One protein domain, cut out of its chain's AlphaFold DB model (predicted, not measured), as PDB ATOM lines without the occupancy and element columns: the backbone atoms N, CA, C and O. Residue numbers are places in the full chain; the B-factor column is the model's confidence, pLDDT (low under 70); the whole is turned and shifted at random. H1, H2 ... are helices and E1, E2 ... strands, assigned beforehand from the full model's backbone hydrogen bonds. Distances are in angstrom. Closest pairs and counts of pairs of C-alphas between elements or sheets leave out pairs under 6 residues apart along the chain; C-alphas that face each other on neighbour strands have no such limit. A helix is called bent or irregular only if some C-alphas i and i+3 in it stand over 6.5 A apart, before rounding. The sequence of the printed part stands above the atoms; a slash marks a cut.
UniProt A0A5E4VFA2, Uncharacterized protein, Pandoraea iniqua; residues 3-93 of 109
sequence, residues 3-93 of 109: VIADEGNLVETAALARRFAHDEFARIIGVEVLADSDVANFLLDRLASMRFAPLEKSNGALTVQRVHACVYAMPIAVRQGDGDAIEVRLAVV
ATOM      1  N   VAL A   3      52.387 -24.565 -13.653       79.69
ATOM      2  CA  VAL A   3      51.824 -25.458 -14.678       79.69
ATOM      3  C   VAL A   3      52.568 -26.786 -14.607       79.69
ATOM      4  O   VAL A   3      53.798 -26.794 -14.533       79.69
ATOM      5  N   ILE A   4      51.833 -27.892 -14.579       84.75
ATOM      6  CA  ILE A   4      52.374 -29.250 -14.529       84.75
ATOM      7  C   ILE A   4      51.747 -30.091 -15.638       84.75
ATOM      8  O   ILE A   4      50.590 -29.883 -15.988       84.75
ATOM      9  N   ALA A   5      52.502 -31.040 -16.172       81.94
ATOM     10  CA  ALA A   5      52.006 -32.071 -17.075       81.94
ATOM     11  C   ALA A   5      52.498 -33.427 -16.564       81.94
ATOM     12  O   ALA A   5      53.586 -33.510 -15.989       81.94
ATOM     13  N   ASP A   6      51.685 -34.461 -16.747       88.44
ATOM     14  CA  ASP A   6      52.058 -35.830 -16.406       88.44
ATOM     15  C   ASP A   6      52.929 -36.438 -17.516       88.44
ATOM     16  O   ASP A   6      52.585 -36.376 -18.699       88.44
ATOM     17  N   GLU A   7      54.069 -37.014 -17.133       87.62
ATOM     18  CA  GLU A   7      55.028 -37.593 -18.081       87.62
ATOM     19  C   GLU A   7      54.449 -38.829 -18.784       87.62
ATOM     20  O   GLU A   7      54.618 -38.984 -19.995       87.62
ATOM     21  N   GLY A   8      53.694 -39.666 -18.063       87.62
ATOM     22  CA  GLY A   8      53.023 -40.833 -18.641       87.62
ATOM     23  C   GLY A   8      52.025 -40.431 -19.726       87.62
ATOM     24  O   GLY A   8      52.071 -40.939 -20.848       87.62
ATOM     25  N   ASN A   9      51.185 -39.439 -19.438       92.31
ATOM     26  CA  ASN A   9      50.233 -38.881 -20.387       92.31
ATOM     27  C   ASN A   9      50.919 -38.271 -21.620       92.31
ATOM     28  O   ASN A   9      50.395 -38.408 -22.730       92.31
ATOM     29  N   LEU A  10      52.085 -37.637 -21.462       91.44
ATOM     30  CA  LEU A  10      52.871 -37.133 -22.588       91.44
ATOM     31  C   LEU A  10      53.360 -38.267 -23.494       91.44
ATOM     32  O   LEU A  10      53.155 -38.198 -24.707       91.44
ATOM     33  N   VAL A  11      53.972 -39.306 -22.921       92.62
ATOM     34  CA  VAL A  11      54.509 -40.445 -23.684       92.62
ATOM     35  C   VAL A  11      53.390 -41.182 -24.423       92.62
ATOM     36  O   VAL A  11      53.505 -41.442 -25.625       92.62
ATOM     37  N   GLU A  12      52.272 -41.460 -23.752       92.19
ATOM     38  CA  GLU A  12      51.112 -42.111 -24.373       92.19
ATOM     39  C   GLU A  12      50.512 -41.260 -25.499       92.19
ATOM     40  O   GLU A  12      50.217 -41.764 -26.588       92.19
ATOM     41  N   THR A  13      50.377 -39.952 -25.269       92.75
ATOM     42  CA  THR A  13      49.886 -39.013 -26.284       92.75
ATOM     43  C   THR A  13      50.817 -38.984 -27.487       92.75
ATOM     44  O   THR A  13      50.335 -39.040 -28.617       92.75
ATOM     45  N   ALA A  14      52.133 -38.929 -27.277       93.75
ATOM     46  CA  ALA A  14      53.115 -38.919 -28.355       93.75
ATOM     47  C   ALA A  14      53.032 -40.196 -29.206       93.75
ATOM     48  O   ALA A  14      52.996 -40.120 -30.437       93.75
ATOM     49  N   ALA A  15      52.896 -41.362 -28.569       93.31
ATOM     50  CA  ALA A  15      52.726 -42.633 -29.263       93.31
ATOM     51  C   ALA A  15      51.439 -42.668 -30.112       93.31
ATOM     52  O   ALA A  15      51.464 -43.109 -31.265       93.31
ATOM     53  N   LEU A  16      50.316 -42.179 -29.577       92.44
ATOM     54  CA  LEU A  16      49.048 -42.092 -30.310       92.44
ATOM     55  C   LEU A  16      49.112 -41.067 -31.450       92.44
ATOM     56  O   LEU A  16      48.681 -41.358 -32.564       92.44
ATOM     57  N   ALA A  17      49.681 -39.892 -31.199       91.44
ATOM     58  CA  ALA A  17      49.837 -38.830 -32.184       91.44
ATOM     59  C   ALA A  17      50.696 -39.291 -33.366       91.44
ATOM     60  O   ALA A  17      50.301 -39.109 -34.518       91.44
ATOM     61  N   ARG A  18      51.799 -39.997 -33.089       92.31
ATOM     62  CA  ARG A  18      52.614 -40.647 -34.118       92.31
ATOM     63  C   ARG A  18      51.798 -41.624 -34.959       92.31
ATOM     64  O   ARG A  18      51.936 -41.631 -36.172       92.31
ATOM     65  N   ARG A  19      50.933 -42.438 -34.344       90.75
ATOM     66  CA  ARG A  19      50.102 -43.412 -35.076       90.75
ATOM     67  C   ARG A  19      49.052 -42.759 -35.971       90.75
ATOM     68  O   ARG A  19      48.777 -43.283 -37.042       90.75
ATOM     69  N   PHE A  20      48.443 -41.657 -35.532       88.25
ATOM     70  CA  PHE A  20      47.335 -41.022 -36.256       88.25
ATOM     71  C   PHE A  20      47.757 -39.908 -37.215       88.25
ATOM     72  O   PHE A  20      47.000 -39.585 -38.125       88.25
ATOM     73  N   ALA A  21      48.921 -39.299 -37.002       89.44
ATOM     74  CA  ALA A  21      49.371 -38.122 -37.739       89.44
ATOM     75  C   ALA A  21      50.872 -38.186 -38.078       89.44
ATOM     76  O   ALA A  21      51.531 -37.149 -38.126       89.44
ATOM     77  N   HIS A  22      51.411 -39.393 -38.309       91.56
ATOM     78  CA  HIS A  22      52.832 -39.640 -38.591       91.56
ATOM     79  C   HIS A  22      53.426 -38.620 -39.573       91.56
ATOM     80  O   HIS A  22      54.359 -37.901 -39.226       91.56
ATOM     81  N   ASP A  23      52.844 -38.512 -40.767       91.94
ATOM     82  CA  ASP A  23      53.389 -37.688 -41.849       91.94
ATOM     83  C   ASP A  23      53.302 -36.188 -41.545       91.94
ATOM     84  O   ASP A  23      54.167 -35.410 -41.947       91.94
ATOM     85  N   GLU A  24      52.277 -35.764 -40.799       92.12
ATOM     86  CA  GLU A  24      52.151 -34.375 -40.358       92.12
ATOM     87  C   GLU A  24      53.268 -34.020 -39.369       92.12
ATOM     88  O   GLU A  24      53.907 -32.977 -39.530       92.12
ATOM     89  N   PHE A  25      53.552 -34.913 -38.414       94.50
ATOM     90  CA  PHE A  25      54.631 -34.745 -37.441       94.50
ATOM     91  C   PHE A  25      56.021 -34.843 -38.080       94.50
ATOM     92  O   PHE A  25      56.852 -33.972 -37.838       94.50
ATOM     93  N   ALA A  26      56.272 -35.831 -38.942       95.12
ATOM     94  CA  ALA A  26      57.543 -35.961 -39.657       95.12
ATOM     95  C   ALA A  26      57.853 -34.691 -40.468       95.12
ATOM     96  O   ALA A  26      58.944 -34.130 -40.378       95.12
ATOM     97  N   ARG A  27      56.844 -34.161 -41.173       95.31
ATOM     98  CA  ARG A  27      56.964 -32.934 -41.966       95.31
ATOM     99  C   ARG A  27      57.220 -31.686 -41.120       95.31
ATOM    100  O   ARG A  27      58.045 -30.871 -41.518       95.31
ATOM    101  N   ILE A  28      56.500 -31.485 -40.010       95.94
ATOM    102  CA  ILE A  28      56.659 -30.260 -39.202       95.94
ATOM    103  C   ILE A  28      57.954 -30.265 -38.389       95.94
ATOM    104  O   ILE A  28      58.531 -29.203 -38.169       95.94
ATOM    105  N   ILE A  29      58.401 -31.443 -37.949       95.81
ATOM    106  CA  ILE A  29      59.673 -31.619 -37.240       95.81
ATOM    107  C   ILE A  29      60.840 -31.550 -38.238       95.81
ATOM    108  O   ILE A  29      61.916 -31.076 -37.890       95.81
ATOM    109  N   GLY A  30      60.610 -31.941 -39.497       96.19
ATOM    110  CA  GLY A  30      61.608 -31.887 -40.563       96.19
ATOM    111  C   GLY A  30      62.521 -33.111 -40.580       96.19
ATOM    112  O   GLY A  30      63.713 -32.976 -40.845       96.19
ATOM    113  N   VAL A  31      61.972 -34.293 -40.284       93.62
ATOM    114  CA  VAL A  31      62.706 -35.568 -40.241       93.62
ATOM    115  C   VAL A  31      62.153 -36.559 -41.261       93.62
ATOM    116  O   VAL A  31      60.952 -36.594 -41.519       93.62
ATOM    117  N   GLU A  32      63.031 -37.386 -41.828       88.94
ATOM    118  CA  GLU A  32      62.635 -38.459 -42.754       88.94
ATOM    119  C   GLU A  32      62.022 -39.660 -42.023       88.94
ATOM    120  O   GLU A  32      61.087 -40.286 -42.519       88.94
ATOM    121  N   VAL A  33      62.531 -39.971 -40.827       89.69
ATOM    122  CA  VAL A  33      62.056 -41.063 -39.971       89.69
ATOM    123  C   VAL A  33      61.759 -40.492 -38.594       89.69
ATOM    124  O   VAL A  33      62.629 -39.890 -37.974       89.69
ATOM    125  N   LEU A  34      60.527 -40.684 -38.125       90.81
ATOM    126  CA  LEU A  34      60.044 -40.118 -36.872       90.81
ATOM    127  C   LEU A  34      60.323 -41.071 -35.698       90.81
ATOM    128  O   LEU A  34      59.650 -42.098 -35.543       90.81
ATOM    129  N   ALA A  35      61.302 -40.731 -34.860       91.12
ATOM    130  CA  ALA A  35      61.621 -41.490 -33.656       91.12
ATOM    131  C   ALA A  35      60.551 -41.298 -32.566       91.12
ATOM    132  O   ALA A  35      59.813 -40.310 -32.543       91.12
ATOM    133  N   ASP A  36      60.472 -42.244 -31.624       80.50
ATOM    134  CA  ASP A  36      59.509 -42.217 -30.512       80.50
ATOM    135  C   ASP A  36      59.621 -40.930 -29.678       80.50
ATOM    136  O   ASP A  36      58.608 -40.362 -29.266       80.50
ATOM    137  N   SER A  37      60.846 -40.436 -29.474       92.00
ATOM    138  CA  SER A  37      61.124 -39.221 -28.704       92.00
ATOM    139  C   SER A  37      60.781 -37.926 -29.436       92.00
ATOM    140  O   SER A  37      60.544 -36.915 -28.780       92.00
ATOM    141  N   ASP A  38      60.747 -37.923 -30.771       95.69
ATOM    142  CA  ASP A  38      60.641 -36.683 -31.552       95.69
ATOM    143  C   ASP A  38      59.301 -35.991 -31.316       95.69
ATOM    144  O   ASP A  38      59.239 -34.784 -31.083       95.69
ATOM    145  N   VAL A  39      58.218 -36.772 -31.297       95.19
ATOM    146  CA  VAL A  39      56.873 -36.253 -31.027       95.19
ATOM    147  C   VAL A  39      56.757 -35.777 -29.581       95.19
ATOM    148  O   VAL A  39      56.192 -34.713 -29.344       95.19
ATOM    149  N   ALA A  40      57.306 -36.518 -28.614       94.44
ATOM    150  CA  ALA A  40      57.263 -36.125 -27.206       94.44
ATOM    151  C   ALA A  40      58.013 -34.805 -26.965       94.44
ATOM    152  O   ALA A  40      57.457 -33.898 -26.346       94.44
ATOM    153  N   ASN A  41      59.220 -34.668 -27.521       95.31
ATOM    154  CA  ASN A  41      60.030 -33.452 -27.435       95.31
ATOM    155  C   ASN A  41      59.339 -32.269 -28.121       95.31
ATOM    156  O   ASN A  41      59.205 -31.202 -27.528       95.31
ATOM    157  N   PHE A  42      58.806 -32.476 -29.327       95.69
ATOM    158  CA  PHE A  42      58.052 -31.444 -30.035       95.69
ATOM    159  C   PHE A  42      56.830 -30.966 -29.236       95.69
ATOM    160  O   PHE A  42      56.552 -29.766 -29.167       95.69
ATOM    161  N   LEU A  43      56.078 -31.893 -28.630       94.12
ATOM    162  CA  LEU A  43      54.931 -31.549 -27.792       94.12
ATOM    163  C   LEU A  43      55.371 -30.789 -26.536       94.12
ATOM    164  O   LEU A  43      54.741 -29.788 -26.203       94.12
ATOM    165  N   LEU A  44      56.458 -31.205 -25.883       93.94
ATOM    166  CA  LEU A  44      57.065 -30.500 -24.749       93.94
ATOM    167  C   LEU A  44      57.413 -29.049 -25.098       93.94
ATOM    168  O   LEU A  44      56.957 -28.132 -24.412       93.94
ATOM    169  N   ASP A  45      58.136 -28.837 -26.197       93.94
ATOM    170  CA  ASP A  45      58.530 -27.504 -26.663       93.94
ATOM    171  C   ASP A  45      57.306 -26.633 -26.965       93.94
ATOM    172  O   ASP A  45      57.234 -25.456 -26.589       93.94
ATOM    173  N   ARG A  46      56.283 -27.219 -27.600       93.12
ATOM    174  CA  ARG A  46      55.022 -26.522 -27.857       93.12
ATOM    175  C   ARG A  46      54.314 -26.140 -26.570       93.12
ATOM    176  O   ARG A  46      53.932 -24.977 -26.439       93.12
ATOM    177  N   LEU A  47      54.172 -27.056 -25.619       91.25
ATOM    178  CA  LEU A  47      53.517 -26.790 -24.337       91.25
ATOM    179  C   LEU A  47      54.249 -25.711 -23.536       91.25
ATOM    180  O   LEU A  47      53.591 -24.844 -22.966       91.25
ATOM    181  N   ALA A  48      55.585 -25.707 -23.552       90.25
ATOM    182  CA  ALA A  48      56.397 -24.682 -22.896       90.25
ATOM    183  C   ALA A  48      56.152 -23.271 -23.466       90.25
ATOM    184  O   ALA A  48      56.243 -22.283 -22.739       90.25
ATOM    185  N   SER A  49      55.797 -23.169 -24.751       90.94
ATOM    186  CA  SER A  49      55.457 -21.897 -25.405       90.94
ATOM    187  C   SER A  49      54.007 -21.437 -25.184       90.94
ATOM    188  O   SER A  49      53.661 -20.293 -25.494       90.94
ATOM    189  N   MET A  50      53.136 -22.310 -24.667       89.81
ATOM    190  CA  MET A  50      51.712 -22.025 -24.497       89.81
ATOM    191  C   MET A  50      51.423 -21.300 -23.181       89.81
ATOM    192  O   MET A  50      52.080 -21.493 -22.161       89.81
ATOM    193  N   ARG A  51      50.374 -20.469 -23.189       88.88
ATOM    194  CA  ARG A  51      49.858 -19.816 -21.980       88.88
ATOM    195  C   ARG A  51      48.575 -20.512 -21.550       88.88
ATOM    196  O   ARG A  51      47.575 -20.490 -22.264       88.88
ATOM    197  N   PHE A  52      48.603 -21.107 -20.364       84.62
ATOM    198  CA  PHE A  52      47.444 -21.781 -19.794       84.62
ATOM    199  C   PHE A  52      46.721 -20.867 -18.812       84.62
ATOM    200  O   PHE A  52      47.333 -20.269 -17.928       84.62
ATOM    201  N   ALA A  53      45.405 -20.787 -18.971       74.75
ATOM    202  CA  ALA A  53      44.506 -20.179 -18.008       74.75
ATOM    203  C   ALA A  53      43.524 -21.262 -17.537       74.75
ATOM    204  O   ALA A  53      43.018 -22.011 -18.381       74.75
ATOM    205  N   PRO A  54      43.256 -21.369 -16.226       64.50
ATOM    206  CA  PRO A  54      42.230 -22.258 -15.714       64.50
ATOM    207  C   PRO A  54      40.884 -21.631 -16.065       64.50
ATOM    208  O   PRO A  54      40.413 -20.714 -15.400       64.50
ATOM    209  N   LEU A  55      40.304 -22.051 -17.180       63.22
ATOM    210  CA  LEU A  55      38.983 -21.608 -17.598       63.22
ATOM    211  C   LEU A  55      38.074 -22.827 -17.597       63.22
ATOM    212  O   LEU A  55      37.991 -23.560 -18.585       63.22
ATOM    213  N   GLU A  56      37.378 -23.016 -16.481       57.38
ATOM    214  CA  GLU A  56      36.045 -23.594 -16.547       57.38
ATOM    215  C   GLU A  56      35.194 -22.599 -17.333       57.38
ATOM    216  O   GLU A  56      35.046 -21.434 -16.949       57.38
ATOM    217  N   LYS A  57      34.668 -23.016 -18.486       56.81
ATOM    218  CA  LYS A  57      33.598 -22.238 -19.105       56.81
ATOM    219  C   LYS A  57      32.435 -22.209 -18.113       56.81
ATOM    220  O   LYS A  57      32.219 -23.174 -17.386       56.81
ATOM    221  N   SER A  58      31.643 -21.143 -18.113       54.56
ATOM    222  CA  SER A  58      30.489 -20.953 -17.214       54.56
ATOM    223  C   SER A  58      29.423 -22.064 -17.277       54.56
ATOM    224  O   SER A  58      28.488 -22.066 -16.485       54.56
ATOM    225  N   ASN A  59      29.567 -23.023 -18.195       62.69
ATOM    226  CA  ASN A  59      28.748 -24.223 -18.348       62.69
ATOM    227  C   ASN A  59      29.429 -25.521 -17.850       62.69
ATOM    228  O   ASN A  59      28.944 -26.605 -18.167       62.69
ATOM    229  N   GLY A  60      30.566 -25.439 -17.149       58.31
ATOM    230  CA  GLY A  60      31.339 -26.601 -16.693       58.31
ATOM    231  C   GLY A  60      32.129 -27.318 -17.797       58.31
ATOM    232  O   GLY A  60      32.714 -28.370 -17.547       58.31
ATOM    233  N   ALA A  61      32.163 -26.786 -19.025       60.88
ATOM    234  CA  ALA A  61      32.953 -27.378 -20.098       60.88
ATOM    235  C   ALA A  61      34.439 -27.033 -19.939       60.88
ATOM    236  O   ALA A  61      34.813 -25.864 -19.789       60.88
ATOM    237  N   LEU A  62      35.287 -28.058 -20.043       64.44
ATOM    238  CA  LEU A  62      36.736 -27.901 -20.058       64.44
ATOM    239  C   LEU A  62      37.169 -27.091 -21.285       64.44
ATOM    240  O   LEU A  62      36.700 -27.304 -22.409       64.44
ATOM    241  N   THR A  63      38.093 -26.160 -21.071       76.44
ATOM    242  CA  THR A  63      38.755 -25.468 -22.174       76.44
ATOM    243  C   THR A  63      39.776 -26.412 -22.801       76.44
ATOM    244  O   THR A  63      40.670 -26.900 -22.121       76.44
ATOM    245  N   VAL A  64      39.648 -26.664 -24.103       83.94
ATOM    246  CA  VAL A  64      40.634 -27.406 -24.901       83.94
ATOM    247  C   VAL A  64      41.425 -26.419 -25.755       83.94
ATOM    248  O   VAL A  64      40.846 -25.516 -26.360       83.94
ATOM    249  N   GLN A  65      42.742 -26.581 -25.818       87.69
ATOM    250  CA  GLN A  65      43.625 -25.797 -26.680       87.69
ATOM    251  C   GLN A  65      44.355 -26.737 -27.631       87.69
ATOM    252  O   GLN A  65      44.959 -27.713 -27.196       87.69
ATOM    253  N   ARG A  66      44.307 -26.477 -28.939       90.44
ATOM    254  CA  ARG A  66      45.032 -27.306 -29.909       90.44
ATOM    255  C   ARG A  66      46.535 -27.065 -29.755       90.44
ATOM    256  O   ARG A  66      46.973 -25.926 -29.875       90.44
ATOM    257  N   VAL A  67      47.299 -28.132 -29.519       92.06
ATOM    258  CA  VAL A  67      48.768 -28.081 -29.447       92.06
ATOM    259  C   VAL A  67      49.328 -28.164 -30.863       92.06
ATOM    260  O   VAL A  67      50.010 -27.255 -31.330       92.06
ATOM    261  N   HIS A  68      48.987 -29.242 -31.571       91.88
ATOM    262  CA  HIS A  68      49.338 -29.468 -32.971       91.88
ATOM    263  C   HIS A  68      48.546 -30.652 -33.537       91.88
ATOM    264  O   HIS A  68      48.206 -31.554 -32.777       91.88
ATOM    265  N   ALA A  69      48.284 -30.690 -34.850       89.12
ATOM    266  CA  ALA A  69      47.649 -31.831 -35.520       89.12
ATOM    267  C   ALA A  69      46.393 -32.339 -34.773       89.12
ATOM    268  O   ALA A  69      45.433 -31.584 -34.583       89.12
ATOM    269  N   CYS A  70      46.401 -33.597 -34.338       89.25
ATOM    270  CA  CYS A  70      45.356 -34.259 -33.561       89.25
ATOM    271  C   CYS A  70      45.512 -34.116 -32.033       89.25
ATOM    272  O   CYS A  70      44.724 -34.699 -31.296       89.25
ATOM    273  N   VAL A  71      46.499 -33.364 -31.537       91.75
ATOM    274  CA  VAL A  71      46.824 -33.240 -30.108       91.75
ATOM    275  C   VAL A  71      46.254 -31.959 -29.505       91.75
ATOM    276  O   VAL A  71      46.442 -30.853 -30.026       91.75
ATOM    277  N   TYR A  72      45.594 -32.110 -28.360       92.38
ATOM    278  CA  TYR A  72      44.947 -31.042 -27.606       92.38
ATOM    279  C   TYR A  72      45.404 -31.055 -26.150       92.38
ATOM    280  O   TYR A  72      45.567 -32.115 -25.559       92.38
ATOM    281  N   ALA A  73      45.563 -29.867 -25.577       90.62
ATOM    282  CA  ALA A  73      45.861 -29.628 -24.177       90.62
ATOM    283  C   ALA A  73      44.597 -29.189 -23.430       90.62
ATOM    284  O   ALA A  73      43.845 -28.327 -23.890       90.62
ATOM    285  N   MET A  74      44.399 -29.770 -22.257       89.50
ATOM    286  CA  MET A  74      43.284 -29.540 -21.349       89.50
ATOM    287  C   MET A  74      43.848 -29.029 -20.023       89.50
ATOM    288  O   MET A  74      44.241 -29.841 -19.184       89.50
ATOM    289  N   PRO A  75      43.953 -27.702 -19.834       87.19
ATOM    290  CA  PRO A  75      44.310 -27.130 -18.544       87.19
ATOM    291  C   PRO A  75      43.182 -27.342 -17.528       87.19
ATOM    292  O   PRO A  75      42.041 -26.940 -17.756       87.19
ATOM    293  N   ILE A  76      43.521 -27.932 -16.389       83.62
ATOM    294  CA  ILE A  76      42.631 -28.201 -15.260       83.62
ATOM    295  C   ILE A  76      43.207 -27.485 -14.041       83.62
ATOM    296  O   ILE A  76      44.381 -27.656 -13.712       83.62
ATOM    297  N   ALA A  77      42.393 -26.672 -13.371       84.25
ATOM    298  CA  ALA A  77      42.776 -26.104 -12.084       84.25
ATOM    299  C   ALA A  77      42.841 -27.225 -11.043       84.25
ATOM    300  O   ALA A  77      41.857 -27.929 -10.826       84.25
ATOM    301  N   VAL A  78      43.991 -27.387 -10.398       82.69
ATOM    302  CA  VAL A  78      44.188 -28.373  -9.336       82.69
ATOM    303  C   VAL A  78      44.815 -27.707  -8.123       82.69
ATOM    304  O   VAL A  78      45.619 -26.781  -8.238       82.69
ATOM    305  N   ARG A  79      44.467 -28.201  -6.940       82.56
ATOM    306  CA  ARG A  79      45.086 -27.778  -5.686       82.56
ATOM    307  C   ARG A  79      46.173 -28.787  -5.327       82.56
ATOM    308  O   ARG A  79      45.879 -29.972  -5.186       82.56
ATOM    309  N   GLN A  80      47.422 -28.341  -5.215       75.19
ATOM    310  CA  GLN A  80      48.556 -29.178  -4.813       75.19
ATOM    311  C   GLN A  80      49.212 -28.610  -3.556       75.19
ATOM    312  O   GLN A  80      49.806 -27.532  -3.587       75.19
ATOM    313  N   GLY A  81      49.130 -29.362  -2.454       77.31
ATOM    314  CA  GLY A  81      49.615 -28.905  -1.152       77.31
ATOM    315  C   GLY A  81      48.969 -27.573  -0.764       77.31
ATOM    316  O   GLY A  81      47.745 -27.446  -0.789       77.31
ATOM    317  N   ASP A  82      49.806 -26.574  -0.478       77.56
ATOM    318  CA  ASP A  82      49.377 -25.233  -0.061       77.56
ATOM    319  C   ASP A  82      49.121 -24.256  -1.229       77.56
ATOM    320  O   ASP A  82      48.875 -23.073  -0.994       77.56
ATOM    321  N   GLY A  83      49.183 -24.705  -2.492       79.81
ATOM    322  CA  GLY A  83      49.090 -23.824  -3.661       79.81
ATOM    323  C   GLY A  83      48.172 -24.308  -4.783       79.81
ATOM    324  O   GLY A  83      47.910 -25.499  -4.949       79.81
ATOM    325  N   ASP A  84      47.725 -23.353  -5.601       83.06
ATOM    326  CA  ASP A  84      46.995 -23.630  -6.838       83.06
ATOM    327  C   ASP A  84      47.970 -23.865  -8.005       83.06
ATOM    328  O   ASP A  84      48.949 -23.125  -8.217       83.06
ATOM    329  N   ALA A  85      47.681 -24.897  -8.790       84.44
ATOM    330  CA  ALA A  85      48.404 -25.280  -9.991       84.44
ATOM    331  C   ALA A  85      47.433 -25.522 -11.157       84.44
ATOM    332  O   ALA A  85      46.230 -25.700 -10.979       84.44
ATOM    333  N   ILE A  86      47.970 -25.519 -12.372       86.38
ATOM    334  CA  ILE A  86      47.269 -25.977 -13.567       86.38
ATOM    335  C   ILE A  86      47.891 -27.303 -13.979       86.38
ATOM    336  O   ILE A  86      49.061 -27.336 -14.358       86.38
ATOM    337  N   GLU A  87      47.110 -28.374 -13.943       87.75
ATOM    338  CA  GLU A  87      47.466 -29.640 -14.574       87.75
ATOM    339  C   GLU A  87      47.049 -29.597 -16.042       87.75
ATOM    340  O   GLU A  87      45.887 -29.357 -16.363       87.75
ATOM    341  N   VAL A  88      47.994 -29.803 -16.950       89.62
ATOM    342  CA  VAL A  88      47.738 -29.875 -18.385       89.62
ATOM    343  C   VAL A  88      47.685 -31.336 -18.784       89.62
ATOM    344  O   VAL A  88      48.704 -32.022 -18.799       89.62
ATOM    345  N   ARG A  89      46.486 -31.796 -19.144       90.19
ATOM    346  CA  ARG A  89      46.281 -33.122 -19.729       90.19
ATOM    347  C   ARG A  89      46.258 -33.041 -21.238       90.19
ATOM    348  O   ARG A  89      45.587 -32.186 -21.810       90.19
ATOM    349  N   LEU A  90      46.951 -33.953 -21.886       91.06
ATOM    350  CA  LEU A  90      46.940 -34.105 -23.324       91.06
ATOM    351  C   LEU A  90      45.918 -35.155 -23.746       91.06
ATOM    352  O   LEU A  90      45.730 -36.179 -23.087       91.06
ATOM    353  N   ALA A  91      45.265 -34.881 -24.867       89.25
ATOM    354  CA  ALA A  91      44.374 -35.804 -25.542       89.25
ATOM    355  C   ALA A  91      44.687 -35.834 -27.034       89.25
ATOM    356  O   ALA A  91      44.966 -34.803 -27.650       89.25
ATOM    357  N   VAL A  92      44.572 -37.024 -27.620       89.06
ATOM    358  CA  VAL A  92      44.574 -37.201 -29.068       89.06
ATOM    359  C   VAL A  92      43.135 -37.324 -29.543       89.06
ATOM    360  O   VAL A  92      42.424 -38.252 -29.168       89.06
ATOM    361  N   VAL A  93      42.713 -36.387 -30.383       86.62
ATOM    362  CA  VAL A  93      41.441 -36.429 -31.102       86.62
ATOM    363  C   VAL A  93      41.782 -36.574 -32.584       86.62
ATOM    364  O   VAL A  93      42.127 -35.577 -33.228       86.62
TER     365      VAL A  93
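What this domain is: This is residues 3 to 93 of the 109 residues of an uncharacterized protein of Pandoraea iniqua (UniProt A0A5E4VFA2). A strongly twisted, curled sheet of four strands, drawn out at one end by the long hairpin of E3 and E4, has two helices over one face, H1 and H2, set about perpendicular to each other. A long loop, residues 50 to 64, runs from H2 to E2. The printed part has 91 residues, in the order E1, H1, H2, E2, E3, E4; the sheet runs E1, E4, E3, E2, mixed, and the class is mixed, helices and strands. It is compact, with a radius of gyration of the C-alphas of 14.0 A, yet elongated, spanning 45 by 27 by 20 A.

Where its parts are: E4, residues 83 to 92, is 29.1 A long and ends at C-alpha 92 (44.574, -37.201, -29.068). E3, residues 71 to 80, is 25.7 A long and bends by 58 degrees at residue 77. E1, residues 3 to 5, 7.0 A, begins at C-alpha 3 (51.824, -25.458, -14.678); E2 is residues 65 to 68, 9.3 A. H1, residues 7 to 29, 20.6 A, is irregular, C-alphas 20 and 23 being 8.9 A apart, with a kink of 104 degrees near residue 21. H2, residues 36 to 49, 21.3 A, is only just irregular: C-alphas 36 and 39 are 6.54 A apart.

How they stand to each other: E2, E3 and E4 form a meander, each strand the antiparallel neighbour of the one before, with N 74 and O 89 at 2.7 A and N 65 and O 73 at 2.8 A. E1 is parallel to E4, with N 4 and O 86 at 2.8 A. H1 and H2 are on the same face; H1 lies over E4 at a height over the sheet of 7.9 A, their closest C-alphas those of Thr 13 and Val 92, 6.3 A. H2 stands up from the sheet at 46 degrees. H1 and H2 touch, closest at the C-alphas of Ala 14 and Ala 40, 5.1 A. O i to N i+4 pairs within hydrogen-bond range number 17 of 19 in H1 and 9 of 10 in H2.

The domain as a whole: The C-alphas farthest apart, of Glu 32 and Asp 82, are 46.6 A apart. The printed part has no cut; the link from H2 to E2 is long. Residues 54 to 62 have pLDDT under 70.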